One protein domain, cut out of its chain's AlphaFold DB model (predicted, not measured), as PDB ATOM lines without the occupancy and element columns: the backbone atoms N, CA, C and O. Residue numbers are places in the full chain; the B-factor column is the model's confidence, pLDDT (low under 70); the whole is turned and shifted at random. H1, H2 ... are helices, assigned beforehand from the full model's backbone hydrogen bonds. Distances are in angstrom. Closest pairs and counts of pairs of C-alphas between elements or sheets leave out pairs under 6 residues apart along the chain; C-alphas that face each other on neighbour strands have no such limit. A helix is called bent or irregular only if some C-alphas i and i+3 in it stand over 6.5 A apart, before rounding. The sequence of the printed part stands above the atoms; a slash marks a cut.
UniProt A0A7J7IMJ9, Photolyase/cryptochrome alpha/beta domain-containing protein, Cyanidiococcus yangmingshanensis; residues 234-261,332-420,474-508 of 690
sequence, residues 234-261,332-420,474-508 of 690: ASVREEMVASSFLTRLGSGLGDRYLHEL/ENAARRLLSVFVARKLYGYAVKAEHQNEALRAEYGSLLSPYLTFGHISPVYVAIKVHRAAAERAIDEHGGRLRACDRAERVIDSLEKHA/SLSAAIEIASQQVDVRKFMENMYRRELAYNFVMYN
ATOM      1  N   ALA A 234      21.135 -59.165  62.800       94.94
ATOM      2  CA  ALA A 234      21.280 -59.672  61.439       94.94
ATOM      3  C   ALA A 234      22.141 -60.954  61.395       94.94
ATOM      4  O   ALA A 234      21.794 -61.914  60.697       94.94
ATOM      5  N   SER A 235      23.241 -61.006  62.155       95.38
ATOM      6  CA  SER A 235      23.953 -62.248  62.489       95.38
ATOM      7  C   SER A 235      24.873 -62.085  63.695       95.38
ATOM      8  O   SER A 235      25.594 -61.101  63.794       95.38
ATOM      9  N   VAL A 236      24.970 -63.125  64.527       94.94
ATOM     10  CA  VAL A 236      25.896 -63.201  65.673       94.94
ATOM     11  C   VAL A 236      27.353 -63.534  65.293       94.94
ATOM     12  O   VAL A 236      28.183 -63.749  66.178       94.94
ATOM     13  N   ARG A 237      27.682 -63.626  63.995       95.19
ATOM     14  CA  ARG A 237      29.010 -64.014  63.473       95.19
ATOM     15  C   ARG A 237      29.308 -63.404  62.097       95.19
ATOM     16  O   ARG A 237      28.400 -62.916  61.428       95.19
ATOM     17  N   GLU A 238      30.557 -63.517  61.638       95.62
ATOM     18  CA  GLU A 238      30.947 -63.218  60.249       95.62
ATOM     19  C   GLU A 238      30.228 -64.168  59.276       95.62
ATOM     20  O   GLU A 238      30.322 -65.393  59.400       95.62
ATOM     21  N   GLU A 239      29.510 -63.617  58.298       95.56
ATOM     22  CA  GLU A 239      28.807 -64.409  57.288       95.56
ATOM     23  C   GLU A 239      29.683 -64.635  56.058       95.56
ATOM     24  O   GLU A 239      29.878 -63.763  55.209       95.56
ATOM     25  N   MET A 240      30.202 -65.857  55.948       90.06
ATOM     26  CA  MET A 240      31.111 -66.273  54.874       90.06
ATOM     27  C   MET A 240      30.412 -66.503  53.524       90.06
ATOM     28  O   MET A 240      31.085 -66.576  52.498       90.06
ATOM     29  N   VAL A 241      29.077 -66.602  53.505       90.62
ATOM     30  CA  VAL A 241      28.269 -66.875  52.305       90.62
ATOM     31  C   VAL A 241      27.204 -65.792  52.152       90.62
ATOM     32  O   VAL A 241      26.185 -65.809  52.843       90.62
ATOM     33  N   ALA A 242      27.431 -64.861  51.221       90.62
ATOM     34  CA  ALA A 242      26.602 -63.668  51.050       90.62
ATOM     35  C   ALA A 242      25.105 -63.977  50.868       90.62
ATOM     36  O   ALA A 242      24.264 -63.333  51.488       90.62
ATOM     37  N   SER A 243      24.760 -64.995  50.071       92.38
ATOM     38  CA  SER A 243      23.363 -65.373  49.823       92.38
ATOM     39  C   SER A 243      22.609 -65.764  51.097       92.38
ATOM     40  O   SER A 243      21.456 -65.379  51.239       92.38
ATOM     41  N   SER A 244      23.246 -66.436  52.065       91.62
ATOM     42  CA  SER A 244      22.583 -66.825  53.321       91.62
ATOM     43  C   SER A 244      22.148 -65.610  54.150       91.62
ATOM     44  O   SER A 244      21.051 -65.599  54.708       91.62
ATOM     45  N   PHE A 245      22.977 -64.564  54.185       95.31
ATOM     46  CA  PHE A 245      22.667 -63.312  54.875       95.31
ATOM     47  C   PHE A 245      21.606 -62.491  54.130       95.31
ATOM     48  O   PHE A 245      20.634 -62.046  54.738       95.31
ATOM     49  N   LEU A 246      21.736 -62.357  52.803       95.06
ATOM     50  CA  LEU A 246      20.766 -61.636  51.970       95.06
ATOM     51  C   LEU A 246      19.376 -62.291  52.005       95.06
ATOM     52  O   LEU A 246      18.378 -61.589  52.144       95.06
ATOM     53  N   THR A 247      19.302 -63.626  51.953       93.75
ATOM     54  CA  THR A 247      18.043 -64.367  52.116       93.75
ATOM     55  C   THR A 247      17.447 -64.163  53.507       93.75
ATOM     56  O   THR A 247      16.241 -63.975  53.600       93.75
ATOM     57  N   ARG A 248      18.256 -64.143  54.577       94.06
ATOM     58  CA  ARG A 248      17.768 -63.928  55.953       94.06
ATOM     59  C   ARG A 248      17.176 -62.534  56.157       94.06
ATOM     60  O   ARG A 248      16.129 -62.414  56.782       94.06
ATOM     61  N   LEU A 249      17.824 -61.492  55.632       93.94
ATOM     62  CA  LEU A 249      17.289 -60.128  55.688       93.94
ATOM     63  C   LEU A 249      16.034 -59.982  54.816       93.94
ATOM     64  O   LEU A 249      15.027 -59.448  55.280       93.94
ATOM     65  N   GLY A 250      16.068 -60.535  53.598       90.56
ATOM     66  CA  GLY A 250      14.953 -60.523  52.648       90.56
ATOM     67  C   GLY A 250      13.758 -61.411  53.017       90.56
ATOM     68  O   GLY A 250      12.671 -61.186  52.495       90.56
ATOM     69  N   SER A 251      13.897 -62.381  53.927       87.31
ATOM     70  CA  SER A 251      12.786 -63.215  54.417       87.31
ATOM     71  C   SER A 251      11.978 -62.522  55.529       87.31
ATOM     72  O   SER A 251      11.679 -63.129  56.559       87.31
ATOM     73  N   GLY A 252      11.684 -61.229  55.360       85.81
ATOM     74  CA  GLY A 252      10.912 -60.436  56.317       85.81
ATOM     75  C   GLY A 252      11.599 -60.201  57.669       85.81
ATOM     76  O   GLY A 252      10.906 -60.081  58.680       85.81
ATOM     77  N   LEU A 253      12.940 -60.176  57.728       92.00
ATOM     78  CA  LEU A 253      13.674 -59.675  58.903       92.00
ATOM     79  C   LEU A 253      13.956 -58.174  58.770       92.00
ATOM     80  O   LEU A 253      13.727 -57.444  59.728       92.00
ATOM     81  N   GLY A 254      14.379 -57.704  57.589       92.75
ATOM     82  CA  GLY A 254      14.556 -56.272  57.324       92.75
ATOM     83  C   GLY A 254      13.258 -55.484  57.503       92.75
ATOM     84  O   GLY A 254      13.240 -54.463  58.183       92.75
ATOM     85  N   ASP A 255      12.153 -56.034  57.000       92.00
ATOM     86  CA  ASP A 255      10.805 -55.458  57.065       92.00
ATOM     87  C   ASP A 255      10.341 -55.168  58.507       92.00
ATOM     88  O   ASP A 255       9.616 -54.202  58.743       92.00
ATOM     89  N   ARG A 256      10.809 -55.951  59.495       91.25
ATOM     90  CA  ARG A 256      10.507 -55.747  60.928       91.25
ATOM     91  C   ARG A 256      11.163 -54.503  61.516       91.25
ATOM     92  O   ARG A 256      10.703 -54.041  62.546       91.25
ATOM     93  N   TYR A 257      12.200 -53.976  60.868       94.81
ATOM     94  CA  TYR A 257      12.897 -52.749  61.256       94.81
ATOM     95  C   TYR A 257      12.577 -51.576  60.303       94.81
ATOM     96  O   TYR A 257      13.200 -50.515  60.364       94.81
ATOM     97  N   LEU A 258      11.577 -51.727  59.421       94.38
ATOM     98  CA  LEU A 258      11.025 -50.628  58.625       94.38
ATOM     99  C   LEU A 258       9.916 -49.927  59.414       94.38
ATOM    100  O   LEU A 258       8.729 -50.228  59.280       94.38
ATOM    101  N   HIS A 259      10.316 -48.994  60.276       90.62
ATOM    102  CA  HIS A 259       9.418 -48.228  61.142       90.62
ATOM    103  C   HIS A 259       9.561 -46.719  60.909       90.62
ATOM    104  O   HIS A 259      10.664 -46.190  60.781       90.62
ATOM    105  N   GLU A 260       8.436 -45.999  60.860       90.00
ATOM    106  CA  GLU A 260       8.425 -44.531  60.795       90.00
ATOM    107  C   GLU A 260       8.770 -43.938  62.168       90.00
ATOM    108  O   GLU A 260       7.901 -43.815  63.037       90.00
ATOM    109  N   LEU A 261      10.038 -43.547  62.348       90.50
ATOM    110  CA  LEU A 261      10.509 -42.818  63.525       90.50
ATOM    111  C   LEU A 261       9.853 -41.431  63.550       90.50
ATOM    112  O   LEU A 261      10.308 -40.486  62.903       90.50
ATOM    113  N   GLU A 332      21.546 -33.456  54.446       92.94
ATOM    114  CA  GLU A 332      20.308 -34.238  54.428       92.94
ATOM    115  C   GLU A 332      19.407 -33.812  53.263       92.94
ATOM    116  O   GLU A 332      18.832 -34.654  52.570       92.94
ATOM    117  N   ASN A 333      19.296 -32.509  53.005       86.62
ATOM    118  CA  ASN A 333      18.438 -31.979  51.949       86.62
ATOM    119  C   ASN A 333      18.953 -32.354  50.545       86.62
ATOM    120  O   ASN A 333      18.147 -32.679  49.668       86.62
ATOM    121  N   ALA A 334      20.274 -32.415  50.337       86.19
ATOM    122  CA  ALA A 334      20.869 -32.930  49.101       86.19
ATOM    123  C   ALA A 334      20.605 -34.439  48.926       86.19
ATOM    124  O   ALA A 334      20.111 -34.864  47.877       86.19
ATOM    125  N   ALA A 335      20.814 -35.235  49.982       90.38
ATOM    126  CA  ALA A 335      20.499 -36.666  49.985       90.38
ATOM    127  C   ALA A 335      19.019 -36.942  49.663       90.38
ATOM    128  O   ALA A 335      18.683 -37.831  48.878       90.38
ATOM    129  N   ARG A 336      18.114 -36.159  50.262       90.44
ATOM    130  CA  ARG A 336      16.665 -36.296  50.085       90.44
ATOM    131  C   ARG A 336      16.201 -35.879  48.690       90.44
ATOM    132  O   ARG A 336      15.306 -36.538  48.168       90.44
ATOM    133  N   ARG A 337      16.823 -34.875  48.051       84.81
ATOM    134  CA  ARG A 337      16.585 -34.562  46.626       84.81
ATOM    135  C   ARG A 337      16.918 -35.759  45.731       84.81
ATOM    136  O   ARG A 337      16.072 -36.176  44.942       84.81
ATOM    137  N   LEU A 338      18.096 -36.364  45.906       84.62
ATOM    138  CA  LEU A 338      18.504 -37.548  45.137       84.62
ATOM    139  C   LEU A 338      17.578 -38.752  45.372       84.62
ATOM    140  O   LEU A 338      17.223 -39.439  44.414       84.62
ATOM    141  N   LEU A 339      17.122 -38.979  46.610       90.50
ATOM    142  CA  LEU A 339      16.142 -40.027  46.911       90.50
ATOM    143  C   LEU A 339      14.794 -39.771  46.213       90.50
ATOM    144  O   LEU A 339      14.249 -40.702  45.625       90.50
ATOM    145  N   SER A 340      14.276 -38.536  46.232       82.50
ATOM    146  CA  SER A 340      13.035 -38.167  45.529       82.50
ATOM    147  C   SER A 340      13.139 -38.405  44.020       82.50
ATOM    148  O   SER A 340      12.266 -39.048  43.440       82.50
ATOM    149  N   VAL A 341      14.235 -37.964  43.390       82.69
ATOM    150  CA  VAL A 341      14.501 -38.213  41.961       82.69
ATOM    151  C   VAL A 341      14.625 -39.713  41.675       82.69
ATOM    152  O   VAL A 341      14.103 -40.189  40.665       82.69
ATOM    153  N   PHE A 342      15.268 -40.481  42.561       86.56
ATOM    154  CA  PHE A 342      15.387 -41.929  42.409       86.56
ATOM    155  C   PHE A 342      14.021 -42.627  42.430       86.56
ATOM    156  O   PHE A 342      13.697 -43.334  41.475       86.56
ATOM    157  N   VAL A 343      13.203 -42.412  43.467       88.25
ATOM    158  CA  VAL A 343      11.908 -43.107  43.588       88.25
ATOM    159  C   VAL A 343      10.905 -42.685  42.512       88.25
ATOM    160  O   VAL A 343      10.116 -43.519  42.080       88.25
ATOM    161  N   ALA A 344      10.966 -41.436  42.035       79.25
ATOM    162  CA  ALA A 344      10.081 -40.941  40.982       79.25
ATOM    163  C   ALA A 344      10.492 -41.400  39.571       79.25
ATOM    164  O   ALA A 344       9.639 -41.806  38.786       79.25
ATOM    165  N   ARG A 345      11.790 -41.321  39.227       81.06
ATOM    166  CA  ARG A 345      12.263 -41.419  37.829       81.06
ATOM    167  C   ARG A 345      13.174 -42.616  37.526       81.06
ATOM    168  O   ARG A 345      13.401 -42.902  36.353       81.06
ATOM    169  N   LYS A 346      13.713 -43.312  38.537       84.56
ATOM    170  CA  LYS A 346      14.754 -44.349  38.349       84.56
ATOM    171  C   LYS A 346      14.452 -45.716  38.968       84.56
ATOM    172  O   LYS A 346      15.026 -46.702  38.518       84.56
ATOM    173  N   LEU A 347      13.581 -45.779  39.976       90.44
ATOM    174  CA  LEU A 347      13.219 -47.023  40.661       90.44
ATOM    175  C   LEU A 347      12.504 -48.014  39.726       90.44
ATOM    176  O   LEU A 347      12.792 -49.202  39.777       90.44
ATOM    177  N   TYR A 348      11.618 -47.546  38.845       89.75
ATOM    178  CA  TYR A 348      10.951 -48.419  37.876       89.75
ATOM    179  C   TYR A 348      11.905 -48.842  36.748       89.75
ATOM    180  O   TYR A 348      12.520 -48.000  36.085       89.75
ATOM    181  N   GLY A 349      12.025 -50.152  36.528       87.69
ATOM    182  CA  GLY A 349      13.027 -50.755  35.650       87.69
ATOM    183  C   GLY A 349      14.446 -50.755  36.233       87.69
ATOM    184  O   GLY A 349      15.394 -51.031  35.496       87.69
ATOM    185  N   TYR A 350      14.619 -50.445  37.524       89.88
ATOM    186  CA  TYR A 350      15.909 -50.477  38.219       89.88
ATOM    187  C   TYR A 350      16.609 -51.834  38.103       89.88
ATOM    188  O   TYR A 350      17.803 -51.870  37.822       89.88
ATOM    189  N   ALA A 351      15.888 -52.945  38.283       89.94
ATOM    190  CA  ALA A 351      16.452 -54.290  38.196       89.94
ATOM    191  C   ALA A 351      16.940 -54.597  36.775       89.94
ATOM    192  O   ALA A 351      18.088 -54.996  36.592       89.94
ATOM    193  N   VAL A 352      16.100 -54.320  35.772       86.50
ATOM    194  CA  VAL A 352      16.410 -54.542  34.350       86.50
ATOM    195  C   VAL A 352      17.625 -53.715  33.919       86.50
ATOM    196  O   VAL A 352      18.493 -54.227  33.218       86.50
ATOM    197  N   LYS A 353      17.726 -52.457  34.367       82.44
ATOM    198  CA  LYS A 353      18.881 -51.590  34.089       82.44
ATOM    199  C   LYS A 353      20.136 -52.029  34.844       82.44
ATOM    200  O   LYS A 353      21.199 -52.096  34.239       82.44
ATOM    201  N   ALA A 354      20.023 -52.393  36.122       79.06
ATOM    202  CA  ALA A 354      21.149 -52.898  36.910       79.06
ATOM    203  C   ALA A 354      21.743 -54.198  36.336       79.06
ATOM    204  O   ALA A 354      22.942 -54.423  36.474       79.06
ATOM    205  N   GLU A 355      20.921 -55.028  35.690       74.75
ATOM    206  CA  GLU A 355      21.341 -56.256  35.010       74.75
ATOM    207  C   GLU A 355      21.952 -55.979  33.624       74.75
ATOM    208  O   GLU A 355      23.074 -56.404  33.359       74.75
ATOM    209  N   HIS A 356      21.277 -55.211  32.758       65.75
ATOM    210  CA  HIS A 356      21.722 -54.997  31.369       65.75
ATOM    211  C   HIS A 356      22.769 -53.886  31.183       65.75
ATOM    212  O   HIS A 356      23.471 -53.887  30.175       65.75
ATOM    213  N   GLN A 357      22.874 -52.917  32.100       57.88
ATOM    214  CA  GLN A 357      23.832 -51.801  32.004       57.88
ATOM    215  C   GLN A 357      25.050 -51.970  32.939       57.88
ATOM    216  O   GLN A 357      26.029 -51.234  32.789       57.88
ATOM    217  N   ASN A 358      25.006 -52.915  33.894       60.59
ATOM    218  CA  ASN A 358      25.961 -53.066  35.009       60.59
ATOM    219  C   ASN A 358      26.388 -51.692  35.597       60.59
ATOM    220  O   ASN A 358      25.591 -50.756  35.639       60.59
ATOM    221  N   GLU A 359      27.639 -51.504  36.033       56.16
ATOM    222  CA  GLU A 359      28.110 -50.217  36.565       56.16
ATOM    223  C   GLU A 359      28.372 -49.154  35.473       56.16
ATOM    224  O   GLU A 359      28.771 -48.034  35.791       56.16
ATOM    225  N   ALA A 360      28.130 -49.458  34.188       49.12
ATOM    226  CA  ALA A 360      28.528 -48.595  33.073       49.12
ATOM    227  C   ALA A 360      27.703 -47.299  32.954       49.12
ATOM    228  O   ALA A 360      28.228 -46.284  32.495       49.12
ATOM    229  N   LEU A 361      26.431 -47.320  33.367       63.09
ATOM    230  CA  LEU A 361      25.506 -46.174  33.307       63.09
ATOM    231  C   LEU A 361      24.849 -45.903  34.670       63.09
ATOM    232  O   LEU A 361      23.680 -45.528  34.767       63.09
ATOM    233  N   ARG A 362      25.605 -46.080  35.763       67.25
ATOM    234  CA  ARG A 362      25.086 -45.964  37.139       67.25
ATOM    235  C   ARG A 362      24.527 -44.575  37.471       67.25
ATOM    236  O   ARG A 362      23.662 -44.466  38.339       67.25
ATOM    237  N   ALA A 363      24.945 -43.533  36.751       68.25
ATOM    238  CA  ALA A 363      24.328 -42.208  36.797       68.25
ATOM    239  C   ALA A 363      22.847 -42.197  36.355       68.25
ATOM    240  O   ALA A 363      22.049 -41.458  36.933       68.25
ATOM    241  N   GLU A 364      22.446 -43.022  35.383       70.50
ATOM    242  CA  GLU A 364      21.088 -43.031  34.815       70.50
ATOM    243  C   GLU A 364      20.083 -43.750  35.715       70.50
ATOM    244  O   GLU A 364      19.021 -43.205  36.011       70.50
ATOM    245  N   TYR A 365      20.418 -44.961  36.174       77.06
ATOM    246  CA  TYR A 365      19.505 -45.829  36.933       77.06
ATOM    247  C   TYR A 365      19.779 -45.848  38.446       77.06
ATOM    248  O   TYR A 365      18.906 -46.207  39.235       77.06
ATOM    249  N   GLY A 366      20.979 -45.464  38.885       81.56
ATOM    250  CA  GLY A 366      21.367 -45.505  40.292       81.56
ATOM    251  C   GLY A 366      20.726 -44.402  41.138       81.56
ATOM    252  O   GLY A 366      20.487 -43.282  40.678       81.56
ATOM    253  N   SER A 367      20.519 -44.705  42.423       87.38
ATOM    254  CA  SER A 367      20.064 -43.734  43.431       87.38
ATOM    255  C   SER A 367      21.122 -42.692  43.800       87.38
ATOM    256  O   SER A 367      20.793 -41.643  44.337       87.38
ATOM    257  N   LEU A 368      22.397 -42.995  43.532       87.12
ATOM    258  CA  LEU A 368      23.572 -42.187  43.872       87.12
ATOM    259  C   LEU A 368      23.768 -41.898  45.378       87.12
ATOM    260  O   LEU A 368      24.701 -41.187  45.730       87.12
ATOM    261  N   LEU A 369      23.008 -42.533  46.275       91.50
ATOM    262  CA  LEU A 369      22.964 -42.185  47.705       91.50
ATOM    263  C   LEU A 369      24.169 -42.606  48.571       91.50
ATOM    264  O   LEU A 369      24.196 -42.229  49.738       91.50
ATOM    265  N   SER A 370      25.147 -43.380  48.086       92.00
ATOM    266  CA  SER A 370      26.156 -43.971  48.988       92.00
ATOM    267  C   SER A 370      27.028 -42.970  49.762       92.00
ATOM    268  O   SER A 370      27.145 -43.197  50.959       92.00
ATOM    269  N   PRO A 371      27.513 -41.828  49.224       91.62
ATOM    270  CA  PRO A 371      28.183 -40.808  50.047       91.62
ATOM    271  C   PRO A 371      27.328 -40.333  51.234       91.62
ATOM    272  O   PRO A 371      27.803 -40.186  52.357       91.62
ATOM    273  N   TYR A 372      26.023 -40.178  51.012       95.62
ATOM    274  CA  TYR A 372      25.054 -39.756  52.023       95.62
ATOM    275  C   TYR A 372      24.692 -40.867  53.026       95.62
ATOM    276  O   TYR A 372      24.240 -40.566  54.128       95.62
ATOM    277  N   LEU A 373      24.903 -42.140  52.670       96.31
ATOM    278  CA  LEU A 373      24.784 -43.300  53.566       96.31
ATOM    279  C   LEU A 373      26.095 -43.596  54.325       96.31
ATOM    280  O   LEU A 373      26.045 -44.185  55.403       96.31
ATOM    281  N   THR A 374      27.242 -43.194  53.771       94.38
ATOM    282  CA  THR A 374      28.582 -43.273  54.377       94.38
ATOM    283  C   THR A 374      28.771 -42.193  55.441       94.38
ATOM    284  O   THR A 374      29.182 -42.500  56.557       94.38
ATOM    285  N   PHE A 375      28.400 -40.945  55.138       94.81
ATOM    286  CA  PHE A 375      28.418 -39.822  56.087       94.81
ATOM    287  C   PHE A 375      27.100 -39.644  56.858       94.81
ATOM    288  O   PHE A 375      26.919 -38.667  57.574       94.81
ATOM    289  N   GLY A 376      26.154 -40.578  56.710       96.62
ATOM    290  CA  GLY A 376      24.923 -40.630  57.502       96.62
ATOM    291  C   GLY A 376      23.948 -39.466  57.322       96.62
ATOM    292  O   GLY A 376      22.984 -39.387  58.085       96.62
ATOM    293  N   HIS A 377      24.140 -38.620  56.303       97.94
ATOM    294  CA  HIS A 377      23.214 -37.568  55.863       97.94
ATOM    295  C   HIS A 377      21.796 -38.095  55.562       97.94
ATOM    296  O   HIS A 377      20.842 -37.322  55.555       97.94
ATOM    297  N   ILE A 378      21.618 -39.400  55.320       97.81
ATOM    298  CA  ILE A 378      20.297 -40.026  55.182       97.81
ATOM    299  C   ILE A 378      20.237 -41.396  55.872       97.81
ATOM    300  O   ILE A 378      21.183 -42.177  55.811       97.81
ATOM    301  N   SER A 379      19.115 -41.698  56.535       98.12
ATOM    302  CA  SER A 379      18.894 -43.003  57.177       98.12
ATOM    303  C   SER A 379      18.615 -44.098  56.136       98.12
ATOM    304  O   SER A 379      17.778 -43.883  55.251       98.12
ATOM    305  N   PRO A 380      19.221 -45.296  56.248       98.06
ATOM    306  CA  PRO A 380      18.893 -46.421  55.373       98.06
ATOM    307  C   PRO A 380      17.448 -46.910  55.576       98.06
ATOM    308  O   PRO A 380      16.811 -47.321  54.607       98.06
ATOM    309  N   VAL A 381      16.898 -46.785  56.793       97.94
ATOM    310  CA  VAL A 381      15.486 -47.081  57.101       97.94
ATOM    311  C   VAL A 381      14.567 -46.118  56.344       97.94
ATOM    312  O   VAL A 381      13.618 -46.550  55.696       97.94
ATOM    313  N   TYR A 382      14.884 -44.817  56.337       97.50
ATOM    314  CA  TYR A 382      14.118 -43.816  55.583       97.50
ATOM    315  C   TYR A 382      14.156 -44.070  54.068       97.50
ATOM    316  O   TYR A 382      13.121 -43.994  53.406       97.50
ATOM    317  N   VAL A 383      15.330 -44.415  53.522       98.25
ATOM    318  CA  VAL A 383      15.491 -44.801  52.108       98.25
ATOM    319  C   VAL A 383      14.598 -45.997  51.769       98.25
ATOM    320  O   VAL A 383      13.814 -45.920  50.822       98.25
ATOM    321  N   ALA A 384      14.656 -47.067  52.566       97.94
ATOM    322  CA  ALA A 384      13.839 -48.259  52.360       97.94
ATOM    323  C   ALA A 384      12.332 -47.956  52.459       97.94
ATOM    324  O   ALA A 384      11.574 -48.343  51.570       97.94
ATOM    325  N   ILE A 385      11.886 -47.204  53.470       96.56
ATOM    326  CA  ILE A 385      10.476 -46.803  53.631       96.56
ATOM    327  C   ILE A 385       9.979 -45.992  52.427       96.56
ATOM    328  O   ILE A 385       8.869 -46.223  51.944       96.56
ATOM    329  N   LYS A 386      10.788 -45.062  51.903       95.62
ATOM    330  CA  LYS A 386      10.417 -44.266  50.723       95.62
ATOM    331  C   LYS A 386      10.347 -45.094  49.443       95.62
ATOM    332  O   LYS A 386       9.439 -44.858  48.651       95.62
ATOM    333  N   VAL A 387      11.232 -46.076  49.269       96.25
ATOM    334  CA  VAL A 387      11.178 -47.021  48.142       96.25
ATOM    335  C   VAL A 387       9.902 -47.869  48.192       96.25
ATOM    336  O   VAL A 387       9.171 -47.889  47.205       96.25
ATOM    337  N   HIS A 388       9.570 -48.484  49.335       95.69
ATOM    338  CA  HIS A 388       8.347 -49.295  49.453       95.69
ATOM    339  C   HIS A 388       7.075 -48.450  49.281       95.69
ATOM    340  O   HIS A 388       6.185 -48.839  48.527       95.69
ATOM    341  N   ARG A 389       6.989 -47.261  49.900       93.19
ATOM    342  CA  ARG A 389       5.827 -46.369  49.725       93.19
ATOM    343  C   ARG A 389       5.625 -45.948  48.268       93.19
ATOM    344  O   ARG A 389       4.521 -46.104  47.762       93.19
ATOM    345  N   ALA A 390       6.665 -45.470  47.582       90.19
ATOM    346  CA  ALA A 390       6.545 -45.029  46.189       90.19
ATOM    347  C   ALA A 390       6.158 -46.176  45.237       90.19
ATOM    348  O   ALA A 390       5.302 -46.002  44.370       90.19
ATOM    349  N   ALA A 391       6.745 -47.359  45.432       91.81
ATOM    350  CA  ALA A 391       6.432 -48.555  44.657       91.81
ATOM    351  C   ALA A 391       4.990 -49.053  44.874       91.81
ATOM    352  O   ALA A 391       4.324 -49.457  43.920       91.81
ATOM    353  N   ALA A 392       4.486 -49.008  46.111       91.06
ATOM    354  CA  ALA A 392       3.121 -49.420  46.424       91.06
ATOM    355  C   ALA A 392       2.066 -48.399  45.972       91.06
ATOM    356  O   ALA A 392       1.048 -48.796  45.412       91.06
ATOM    357  N   GLU A 393       2.320 -47.096  46.154       86.25
ATOM    358  CA  GLU A 393       1.459 -46.028  45.622       86.25
ATOM    359  C   GLU A 393       1.316 -46.167  44.096       86.25
ATOM    360  O   GLU A 393       0.198 -46.192  43.585       86.25
ATOM    361  N   ARG A 394       2.425 -46.390  43.375       83.88
ATOM    362  CA  ARG A 394       2.399 -46.629  41.926       83.88
ATOM    363  C   ARG A 394       1.614 -47.886  41.527       83.88
ATOM    364  O   ARG A 394       0.841 -47.829  40.575       83.88
ATOM    365  N   ALA A 395       1.783 -49.007  42.230       84.62
ATOM    366  CA  ALA A 395       1.064 -50.240  41.898       84.62
ATOM    367  C   ALA A 395      -0.463 -50.096  42.057       84.62
ATOM    368  O   ALA A 395      -1.217 -50.681  41.281       84.62
ATOM    369  N   ILE A 396      -0.919 -49.289  43.023       79.69
ATOM    370  CA  ILE A 396      -2.338 -48.949  43.212       79.69
ATOM    371  C   ILE A 396      -2.828 -47.988  42.115       79.69
ATOM    372  O   ILE A 396      -3.917 -48.196  41.568       79.69
ATOM    373  N   ASP A 397      -2.023 -46.981  41.753       72.44
ATOM    374  CA  ASP A 397      -2.322 -46.059  40.647       72.44
ATOM    375  C   ASP A 397      -2.501 -46.828  39.315       72.44
ATOM    376  O   ASP A 397      -3.436 -46.538  38.569       72.44
ATOM    377  N   GLU A 398      -1.668 -47.846  39.049       65.06
ATOM    378  CA  GLU A 398      -1.720 -48.700  37.845       65.06
ATOM    379  C   GLU A 398      -2.917 -49.673  37.807       65.06
ATOM    380  O   GLU A 398      -3.387 -50.004  36.719       65.06
ATOM    381  N   HIS A 399      -3.433 -50.125  38.960       57.72
ATOM    382  CA  HIS A 399      -4.474 -51.169  39.025       57.72
ATOM    383  C   HIS A 399      -5.876 -50.686  39.427       57.72
ATOM    384  O   HIS A 399      -6.831 -51.447  39.253       57.72
ATOM    385  N   GLY A 400      -6.045 -49.478  39.988       53.12
ATOM    386  CA  GLY A 400      -7.331 -49.132  40.612       53.12
ATOM    387  C   GLY A 400      -7.716 -47.664  40.795       53.12
ATOM    388  O   GLY A 400      -8.920 -47.401  40.864       53.12
ATOM    389  N   GLY A 401      -6.800 -46.684  40.844       47.66
ATOM    390  CA  GLY A 401      -7.275 -45.293  40.814       47.66
ATOM    391  C   GLY A 401      -6.355 -44.138  41.212       47.66
ATOM    392  O   GLY A 401      -6.002 -43.989  42.376       47.66
ATOM    393  N   ARG A 402      -6.277 -43.177  40.276       49.09
ATOM    394  CA  ARG A 402      -5.866 -41.764  40.426       49.09
ATOM    395  C   ARG A 402      -4.382 -41.531  40.733       49.09
ATOM    396  O   ARG A 402      -4.042 -41.359  41.898       49.09
ATOM    397  N   LEU A 403      -3.604 -41.314  39.663       43.38
ATOM    398  CA  LEU A 403      -2.244 -40.754  39.677       43.38
ATOM    399  C   LEU A 403      -2.036 -39.766  40.835       43.38
ATOM    400  O   LEU A 403      -2.682 -38.713  40.884       43.38
ATOM    401  N   ARG A 404      -1.134 -40.106  41.761       51.03
ATOM    402  CA  ARG A 404      -0.641 -39.180  42.800       51.03
ATOM    403  C   ARG A 404       0.835 -39.345  43.136       51.03
ATOM    404  O   ARG A 404       1.384 -38.419  43.735       51.03
ATOM    405  N   ALA A 405       1.464 -40.477  42.814       42.56
ATOM    406  CA  ALA A 405       2.862 -40.720  43.178       42.56
ATOM    407  C   ALA A 405       3.818 -39.761  42.442       42.56
ATOM    408  O   ALA A 405       4.530 -38.987  43.090       42.56
ATOM    409  N   CYS A 406       3.768 -39.751  41.102       45.38
ATOM    410  CA  CYS A 406       4.580 -38.868  40.258       45.38
ATOM    411  C   CYS A 406       4.313 -37.402  40.596       45.38
ATOM    412  O   CYS A 406       5.204 -36.738  41.114       45.38
ATOM    413  N   ASP A 407       3.068 -36.933  40.469       45.53
ATOM    414  CA  ASP A 407       2.689 -35.539  40.708       45.53
ATOM    415  C   ASP A 407       3.129 -34.997  42.079       45.53
ATOM    416  O   ASP A 407       3.265 -33.787  42.251       45.53
ATOM    417  N   ARG A 408       3.232 -35.842  43.114       49.72
ATOM    418  CA  ARG A 408       3.609 -35.403  44.467       49.72
ATOM    419  C   ARG A 408       5.121 -35.405  44.669       49.72
ATOM    420  O   ARG A 408       5.618 -34.522  45.359       49.72
ATOM    421  N   ALA A 409       5.845 -36.342  44.061       45.16
ATOM    422  CA  ALA A 409       7.303 -36.282  44.009       45.16
ATOM    423  C   ALA A 409       7.776 -35.131  43.105       45.16
ATOM    424  O   ALA A 409       8.703 -34.415  43.470       45.16
ATOM    425  N   GLU A 410       7.091 -34.894  41.988       47.59
ATOM    426  CA  GLU A 410       7.380 -33.807  41.054       47.59
ATOM    427  C   GLU A 410       7.004 -32.448  41.643       47.59
ATOM    428  O   GLU A 410       7.863 -31.584  41.669       47.59
ATOM    429  N   ARG A 411       5.855 -32.276  42.318       52.84
ATOM    430  CA  ARG A 411       5.605 -31.041  43.100       52.84
ATOM    431  C   ARG A 411       6.623 -30.793  44.220       52.84
ATOM    432  O   ARG A 411       6.841 -29.642  44.590       52.84
ATOM    433  N   VAL A 412       7.244 -31.837  44.775       50.81
ATOM    434  CA  VAL A 412       8.361 -31.689  45.727       50.81
ATOM    435  C   VAL A 412       9.654 -31.292  45.008       50.81
ATOM    436  O   VAL A 412      10.403 -30.489  45.554       50.81
ATOM    437  N   ILE A 413       9.903 -31.792  43.796       46.84
ATOM    438  CA  ILE A 413      11.022 -31.370  42.942       46.84
ATOM    439  C   ILE A 413      10.819 -29.913  42.494       46.84
ATOM    440  O   ILE A 413      11.637 -29.084  42.862       46.84
ATOM    441  N   ASP A 414       9.692 -29.565  41.865       44.75
ATOM    442  CA  ASP A 414       9.312 -28.199  41.468       44.75
ATOM    443  C   ASP A 414       9.419 -27.199  42.629       44.75
ATOM    444  O   ASP A 414       9.828 -26.054  42.443       44.75
ATOM    445  N   SER A 415       9.020 -27.608  43.840       49.03
ATOM    446  CA  SER A 415       9.144 -26.777  45.038       49.03
ATOM    447  C   SER A 415      10.610 -26.593  45.438       49.03
ATOM    448  O   SER A 415      11.040 -25.466  45.669       49.03
ATOM    449  N   LEU A 416      11.401 -27.667  45.478       43.28
ATOM    450  CA  LEU A 416      12.824 -27.601  45.830       43.28
ATOM    451  C   LEU A 416      13.680 -26.911  44.754       43.28
ATOM    452  O   LEU A 416      14.720 -26.360  45.096       43.28
ATOM    453  N   GLU A 417      13.249 -26.913  43.492       42.81
ATOM    454  CA  GLU A 417      13.868 -26.174  42.386       42.81
ATOM    455  C   GLU A 417      13.489 -24.684  42.431       42.81
ATOM    456  O   GLU A 417      14.362 -23.837  42.274       42.81
ATOM    457  N   LYS A 418      12.234 -24.334  42.761       43.88
ATOM    458  CA  LYS A 418      11.832 -22.931  42.989       43.88
ATOM    459  C   LYS A 418      12.555 -22.299  44.176       43.88
ATOM    460  O   LYS A 418      13.127 -21.228  44.024       43.88
ATOM    461  N   HIS A 419      12.604 -22.981  45.321       40.84
ATOM    462  CA  HIS A 419      13.317 -22.480  46.504       40.84
ATOM    463  C   HIS A 419      14.850 -22.478  46.338       40.84
ATOM    464  O   HIS A 419      15.535 -21.846  47.134       40.84
ATOM    465  N   ALA A 420      15.406 -23.148  45.319       37.75
ATOM    466  CA  ALA A 420      16.828 -23.041  44.979       37.75
ATOM    467  C   ALA A 420      17.164 -21.768  44.176       37.75
ATOM    468  O   ALA A 420      18.325 -21.380  44.122       37.75
ATOM    469  N   SER A 474      -1.130 -47.808  54.765       89.62
ATOM    470  CA  SER A 474      -0.314 -48.115  55.942       89.62
ATOM    471  C   SER A 474       1.077 -48.586  55.514       89.62
ATOM    472  O   SER A 474       1.247 -49.135  54.425       89.62
ATOM    473  N   LEU A 475       2.094 -48.377  56.356       90.69
ATOM    474  CA  LEU A 475       3.456 -48.782  56.002       90.69
ATOM    475  C   LEU A 475       3.560 -50.302  55.789       90.69
ATOM    476  O   LEU A 475       4.196 -50.731  54.833       90.69
ATOM    477  N   SER A 476       2.877 -51.104  56.609       90.50
ATOM    478  CA  SER A 476       2.845 -52.564  56.465       90.50
ATOM    479  C   SER A 476       2.250 -53.002  55.123       90.50
ATOM    480  O   SER A 476       2.861 -53.810  54.432       90.50
ATOM    481  N   ALA A 477       1.118 -52.418  54.708       90.56
ATOM    482  CA  ALA A 477       0.507 -52.721  53.411       90.56
ATOM    483  C   ALA A 477       1.360 -52.204  52.236       90.56
ATOM    484  O   ALA A 477       1.436 -52.847  51.191       90.56
ATOM    485  N   ALA A 478       2.052 -51.072  52.407       91.62
ATOM    486  CA  ALA A 478       3.010 -50.584  51.420       91.62
ATOM    487  C   ALA A 478       4.193 -51.549  51.239       91.62
ATOM    488  O   ALA A 478       4.587 -51.818  50.110       91.62
ATOM    489  N   ILE A 479       4.731 -52.106  52.328       93.00
ATOM    490  CA  ILE A 479       5.786 -53.127  52.272       93.00
ATOM    491  C   ILE A 479       5.250 -54.405  51.606       93.00
ATOM    492  O   ILE A 479       5.857 -54.884  50.657       93.00
ATOM    493  N   GLU A 480       4.083 -54.907  52.013       91.88
ATOM    494  CA  GLU A 480       3.469 -56.128  51.459       91.88
ATOM    495  C   GLU A 480       3.238 -56.065  49.935       91.88
ATOM    496  O   GLU A 480       3.511 -57.035  49.220       91.88
ATOM    497  N   ILE A 481       2.787 -54.914  49.423       90.75
ATOM    498  CA  ILE A 481       2.592 -54.668  47.984       90.75
ATOM    499  C   ILE A 481       3.939 -54.486  47.266       90.75
ATOM    500  O   ILE A 481       4.156 -55.037  46.184       90.75
ATOM    501  N   ALA A 482       4.858 -53.704  47.836       92.31
ATOM    502  CA  ALA A 482       6.112 -53.350  47.177       92.31
ATOM    503  C   ALA A 482       7.141 -54.492  47.166       92.31
ATOM    504  O   ALA A 482       7.814 -54.681  46.154       92.31
ATOM    505  N   SER A 483       7.236 -55.297  48.229       91.12
ATOM    506  CA  SER A 483       8.220 -56.386  48.365       91.12
ATOM    507  C   SER A 483       8.053 -57.517  47.343       91.12
ATOM    508  O   SER A 483       8.951 -58.341  47.180       91.12
ATOM    509  N   GLN A 484       6.941 -57.562  46.605       87.06
ATOM    510  CA  GLN A 484       6.743 -58.503  45.498       87.06
ATOM    511  C   GLN A 484       7.450 -58.027  44.209       87.06
ATOM    512  O   GLN A 484       7.953 -58.839  43.419       87.06
ATOM    513  N   GLN A 485       7.566 -56.706  44.024       92.62
ATOM    514  CA  GLN A 485       8.080 -56.070  42.810       92.62
ATOM    515  C   GLN A 485       9.578 -56.344  42.610       92.62
ATOM    516  O   GLN A 485      10.374 -56.298  43.549       92.62
ATOM    517  N   VAL A 486       9.979 -56.623  41.365       94.44
ATOM    518  CA  VAL A 486      11.366 -57.004  41.035       94.44
ATOM    519  C   VAL A 486      12.368 -55.880  41.324       94.44
ATOM    520  O   VAL A 486      13.434 -56.137  41.884       94.44
ATOM    521  N   ASP A 487      11.996 -54.633  41.031       94.62
ATOM    522  CA  ASP A 487      12.834 -53.453  41.252       94.62
ATOM    523  C   ASP A 487      13.094 -53.190  42.738       94.62
ATOM    524  O   ASP A 487      14.239 -52.989  43.145       94.62
ATOM    525  N   VAL A 488      12.041 -53.264  43.561       96.06
ATOM    526  CA  VAL A 488      12.121 -53.108  45.021       96.06
ATOM    527  C   VAL A 488      12.986 -54.211  45.618       96.06
ATOM    528  O   VAL A 488      13.925 -53.910  46.356       96.06
ATOM    529  N   ARG A 489      12.752 -55.478  45.243       94.75
ATOM    530  CA  ARG A 489      13.581 -56.601  45.704       94.75
ATOM    531  C   ARG A 489      15.048 -56.424  45.322       94.75
ATOM    532  O   ARG A 489      15.909 -56.637  46.173       94.75
ATOM    533  N   LYS A 490      15.355 -55.987  44.095       93.75
ATOM    534  CA  LYS A 490      16.748 -55.783  43.662       93.75
ATOM    535  C   LYS A 490      17.410 -54.575  44.328       93.75
ATOM    536  O   LYS A 490      18.602 -54.620  44.631       93.75
ATOM    537  N   PHE A 491      16.656 -53.514  44.607       95.44
ATOM    538  CA  PHE A 491      17.156 -52.380  45.382       95.44
ATOM    539  C   PHE A 491      17.437 -52.770  46.842       95.44
ATOM    540  O   PHE A 491      18.515 -52.479  47.362       95.44
ATOM    541  N   MET A 492      16.513 -53.486  47.487       96.81
ATOM    542  CA  MET A 492      16.677 -53.945  48.868       96.81
ATOM    543  C   MET A 492      17.786 -54.995  49.008       96.81
ATOM    544  O   MET A 492      18.546 -54.929  49.969       96.81
ATOM    545  N   GLU A 493      17.986 -55.876  48.020       94.69
ATOM    546  CA  GLU A 493      19.169 -56.749  47.945       94.69
ATOM    547  C   GLU A 493      20.472 -55.934  48.037       94.69
ATOM    548  O   GLU A 493      21.378 -56.296  48.786       94.69
ATOM    549  N   ASN A 494      20.559 -54.798  47.337       93.00
ATOM    550  CA  ASN A 494      21.731 -53.923  47.377       93.00
ATOM    551  C   ASN A 494      21.873 -53.164  48.711       93.00
ATOM    552  O   ASN A 494      22.999 -52.975  49.176       93.00
ATOM    553  N   MET A 495      20.769 -52.801  49.375       96.50
ATOM    554  CA  MET A 495      20.808 -52.282  50.753       96.50
ATOM    555  C   MET A 495      21.338 -53.348  51.727       96.50
ATOM    556  O   MET A 495      22.264 -53.079  52.488       96.50
ATOM    557  N   TYR A 496      20.848 -54.587  51.640       97.19
ATOM    558  CA  TYR A 496      21.306 -55.708  52.469       97.19
ATOM    559  C   TYR A 496      22.758 -56.134  52.159       97.19
ATOM    560  O   TYR A 496      23.478 -56.568  53.059       97.19
ATOM    561  N   ARG A 497      23.257 -55.926  50.928       95.44
ATOM    562  CA  ARG A 497      24.691 -56.070  50.592       95.44
ATOM    563  C   ARG A 497      25.574 -55.045  51.312       95.44
ATOM    564  O   ARG A 497      26.688 -55.394  51.696       95.44
ATOM    565  N   ARG A 498      25.089 -53.820  51.564       95.81
ATOM    566  CA  ARG A 498      25.784 -52.866  52.451       95.81
ATOM    567  C   ARG A 498      25.824 -53.383  53.891       95.81
ATOM    568  O   ARG A 498      26.868 -53.303  54.525       95.81
ATOM    569  N   GLU A 499      24.747 -53.974  54.402       97.75
ATOM    570  CA  GLU A 499      24.732 -54.500  55.782       97.75
ATOM    571  C   GLU A 499      25.668 -55.709  55.957       97.75
ATOM    572  O   GLU A 499      26.284 -55.875  57.010       97.75
ATOM    573  N   LEU A 500      25.881 -56.495  54.896       97.88
ATOM    574  CA  LEU A 500      26.868 -57.578  54.871       97.88
ATOM    575  C   LEU A 500      28.313 -57.054  55.001       97.88
ATOM    576  O   LEU A 500      29.149 -57.685  55.651       97.88
ATOM    577  N   ALA A 501      28.608 -55.874  54.449       97.50
ATOM    578  CA  ALA A 501      29.892 -55.203  54.650       97.50
ATOM    579  C   ALA A 501      30.094 -54.759  56.111       97.50
ATOM    580  O   ALA A 501      31.185 -54.899  56.665       97.50
ATOM    581  N   TYR A 502      29.023 -54.291  56.761       98.12
ATOM    582  CA  TYR A 502      29.028 -53.934  58.181       98.12
ATOM    583  C   TYR A 502      29.200 -55.185  59.069       98.12
ATOM    584  O   TYR A 502      29.978 -55.153  60.021       98.12
ATOM    585  N   ASN A 503      28.574 -56.319  58.721       98.12
ATOM    586  CA  ASN A 503      28.822 -57.619  59.360       98.12
ATOM    587  C   ASN A 503      30.305 -58.039  59.267       98.12
ATOM    588  O   ASN A 503      30.911 -58.381  60.285       98.12
ATOM    589  N   PHE A 504      30.909 -57.940  58.079       98.06
ATOM    590  CA  PHE A 504      32.319 -58.274  57.849       98.06
ATOM    591  C   PHE A 504      33.269 -57.496  58.769       98.06
ATOM    592  O   PHE A 504      34.012 -58.119  59.524       98.06
ATOM    593  N   VAL A 505      33.220 -56.158  58.796       97.25
ATOM    594  CA  VAL A 505      34.149 -55.363  59.635       97.25
ATOM    595  C   VAL A 505      33.880 -55.470  61.142       97.25
ATOM    596  O   VAL A 505      34.754 -55.181  61.969       97.25
ATOM    597  N   MET A 506      32.662 -55.854  61.529       95.94
ATOM    598  CA  MET A 506      32.290 -56.053  62.927       95.94
ATOM    599  C   MET A 506      32.970 -57.293  63.505       95.94
ATOM    600  O   MET A 506      33.620 -57.192  64.551       95.94
ATOM    601  N   TYR A 507      32.875 -58.423  62.804       96.88
ATOM    602  CA  TYR A 507      33.399 -59.706  63.271       96.88
ATOM    603  C   TYR A 507      34.860 -59.955  62.862       96.88
ATOM    604  O   TYR A 507      35.652 -60.433  63.680       96.88
ATOM    605  N   ASN A 508      35.268 -59.549  61.659       96.44
ATOM    606  CA  ASN A 508      36.644 -59.691  61.194       96.44
ATOM    607  C   ASN A 508      37.514 -58.530  61.692       96.44
ATOM    608  O   ASN A 508      37.591 -57.474  61.073       96.44
TER     609      ASN A 508
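This is residues 234 to 261, 332 to 420 and 474 to 508 of the 690 residues of the protein "Photolyase/cryptochrome alpha/beta domain-containing protein" of Cyanidiococcus yangmingshanensis (UniProt A0A7J7IMJ9). Two long helices, H7 and H10, lie side by side in opposite directions but overlap only in part, and shorter helices pack round them. H3 and H8 are on H7, with H8 at one end of the body; H9 crosses H7, H1 crosses H10, and the hairpin of H4 and H5 meets the beginning of H10 through H4. The printed part has 152 residues with ten named helices, H1 to H10 in order along the chain, and no named strand: the class is all helix. It is compact, with a radius of gyration of the C-alphas of 16.0 A, and it spans 48 by 36 by 35 A.

H1, residues 242 to 250, touches residues 492 to 500 of H10, residues 486 to 507, at a steep tilt of 61 degrees, opposite ways; the closest C-alphas, of Leu 246 and Tyr 496, are 6.0 A apart. H2, residues 254 to 257, meets H1 only through their link; it is close to but not clearly touching H7, residues 380 to 399, the closest C-alphas being those of Tyr 257 and Val 381 at 7.5 A. H7 is the hub, touching four helices. With residues 339 to 344, H3, residues 332 to 345, touches residues 383 to 391 of H7 at a shallow tilt of 27 degrees, the same way; the closest C-alphas, of Val 343 and Val 387, are 6.0 A apart. H4, residues 350 to 356, touches residues 486 to 491 of H10, about perpendicular at 84 degrees; the closest C-alphas, of Ala 351 and Asp 487, are 4.8 A apart. H4 and H5, residues 358 to 365, form a helical hairpin, touching at a steep tilt of 36 degrees, only just past shallow; their closest C-alphas, of Tyr 350 and Tyr 365, are 6.0 A apart. H5 is irregular, with C-alphas 360 and 363 8.5 A apart. H6, residues 370 to 374, touches no helix but is near H3, the C-alphas of Ala 335 and Tyr 372 being closest at 5.9 A. H8, residues 405 to 420, touches H3 at a steep tilt of 38 degrees, opposite ways, with the C-alphas of Ala 344 and Cys 406 closest at 5.9 A. Residue 405 of H8 touches H7, where the C-alphas of Glu 393 and Ala 405 are closest at 6.0 A. H9, residues 475 to 482, touches H7 at a steep tilt of 63 degrees, the closest C-alphas being those of Ala 392 and Ala 482 at 5.0 A. H10 touches H7 with residues 488 to 495 at a shallow tilt of 12 degrees, opposite ways; the C-alphas of Val 387 and Val 488 are closest at 6.9 A. Every O i to N i+4 pair is within hydrogen-bond range in H1, H3, H4, H6, H7, H8, H9 and H10; H5 has 0 of 4, beside 1 of 5 O i to N i+3 pairs, and H2 is too short for such a pair.

From first to last C-alpha H1 measures 12.2 A, H2 5.5 A, H3 19.8 A, H4 10.1 A, H5 9.9 A, H6 6.0 A, H7 28.9 A, H8 22.6 A, H9 10.3 A and H10 31.4 A. H1 begins with C-alpha 242 at (26.602, -63.668, 51.050), H7 with C-alpha 380 at (18.893, -46.421, 55.373), and H10 ends with C-alpha 507 at (33.399, -59.706, 63.271).

The C-alphas farthest apart, of Arg 402 and Asn 508, are 50.6 A apart. Residues 262 to 331 are not printed, with 15.9 A between C-alphas 261 and 332; residues 421 to 473 are not printed, with 32.3 A between C-alphas 420 and 474. The links that are printed whole are tight. The mean pLDDT of the printed part is 83.1; residues 356 to 363 and 398 to 420 are under 70, and H8 has a mean of 46.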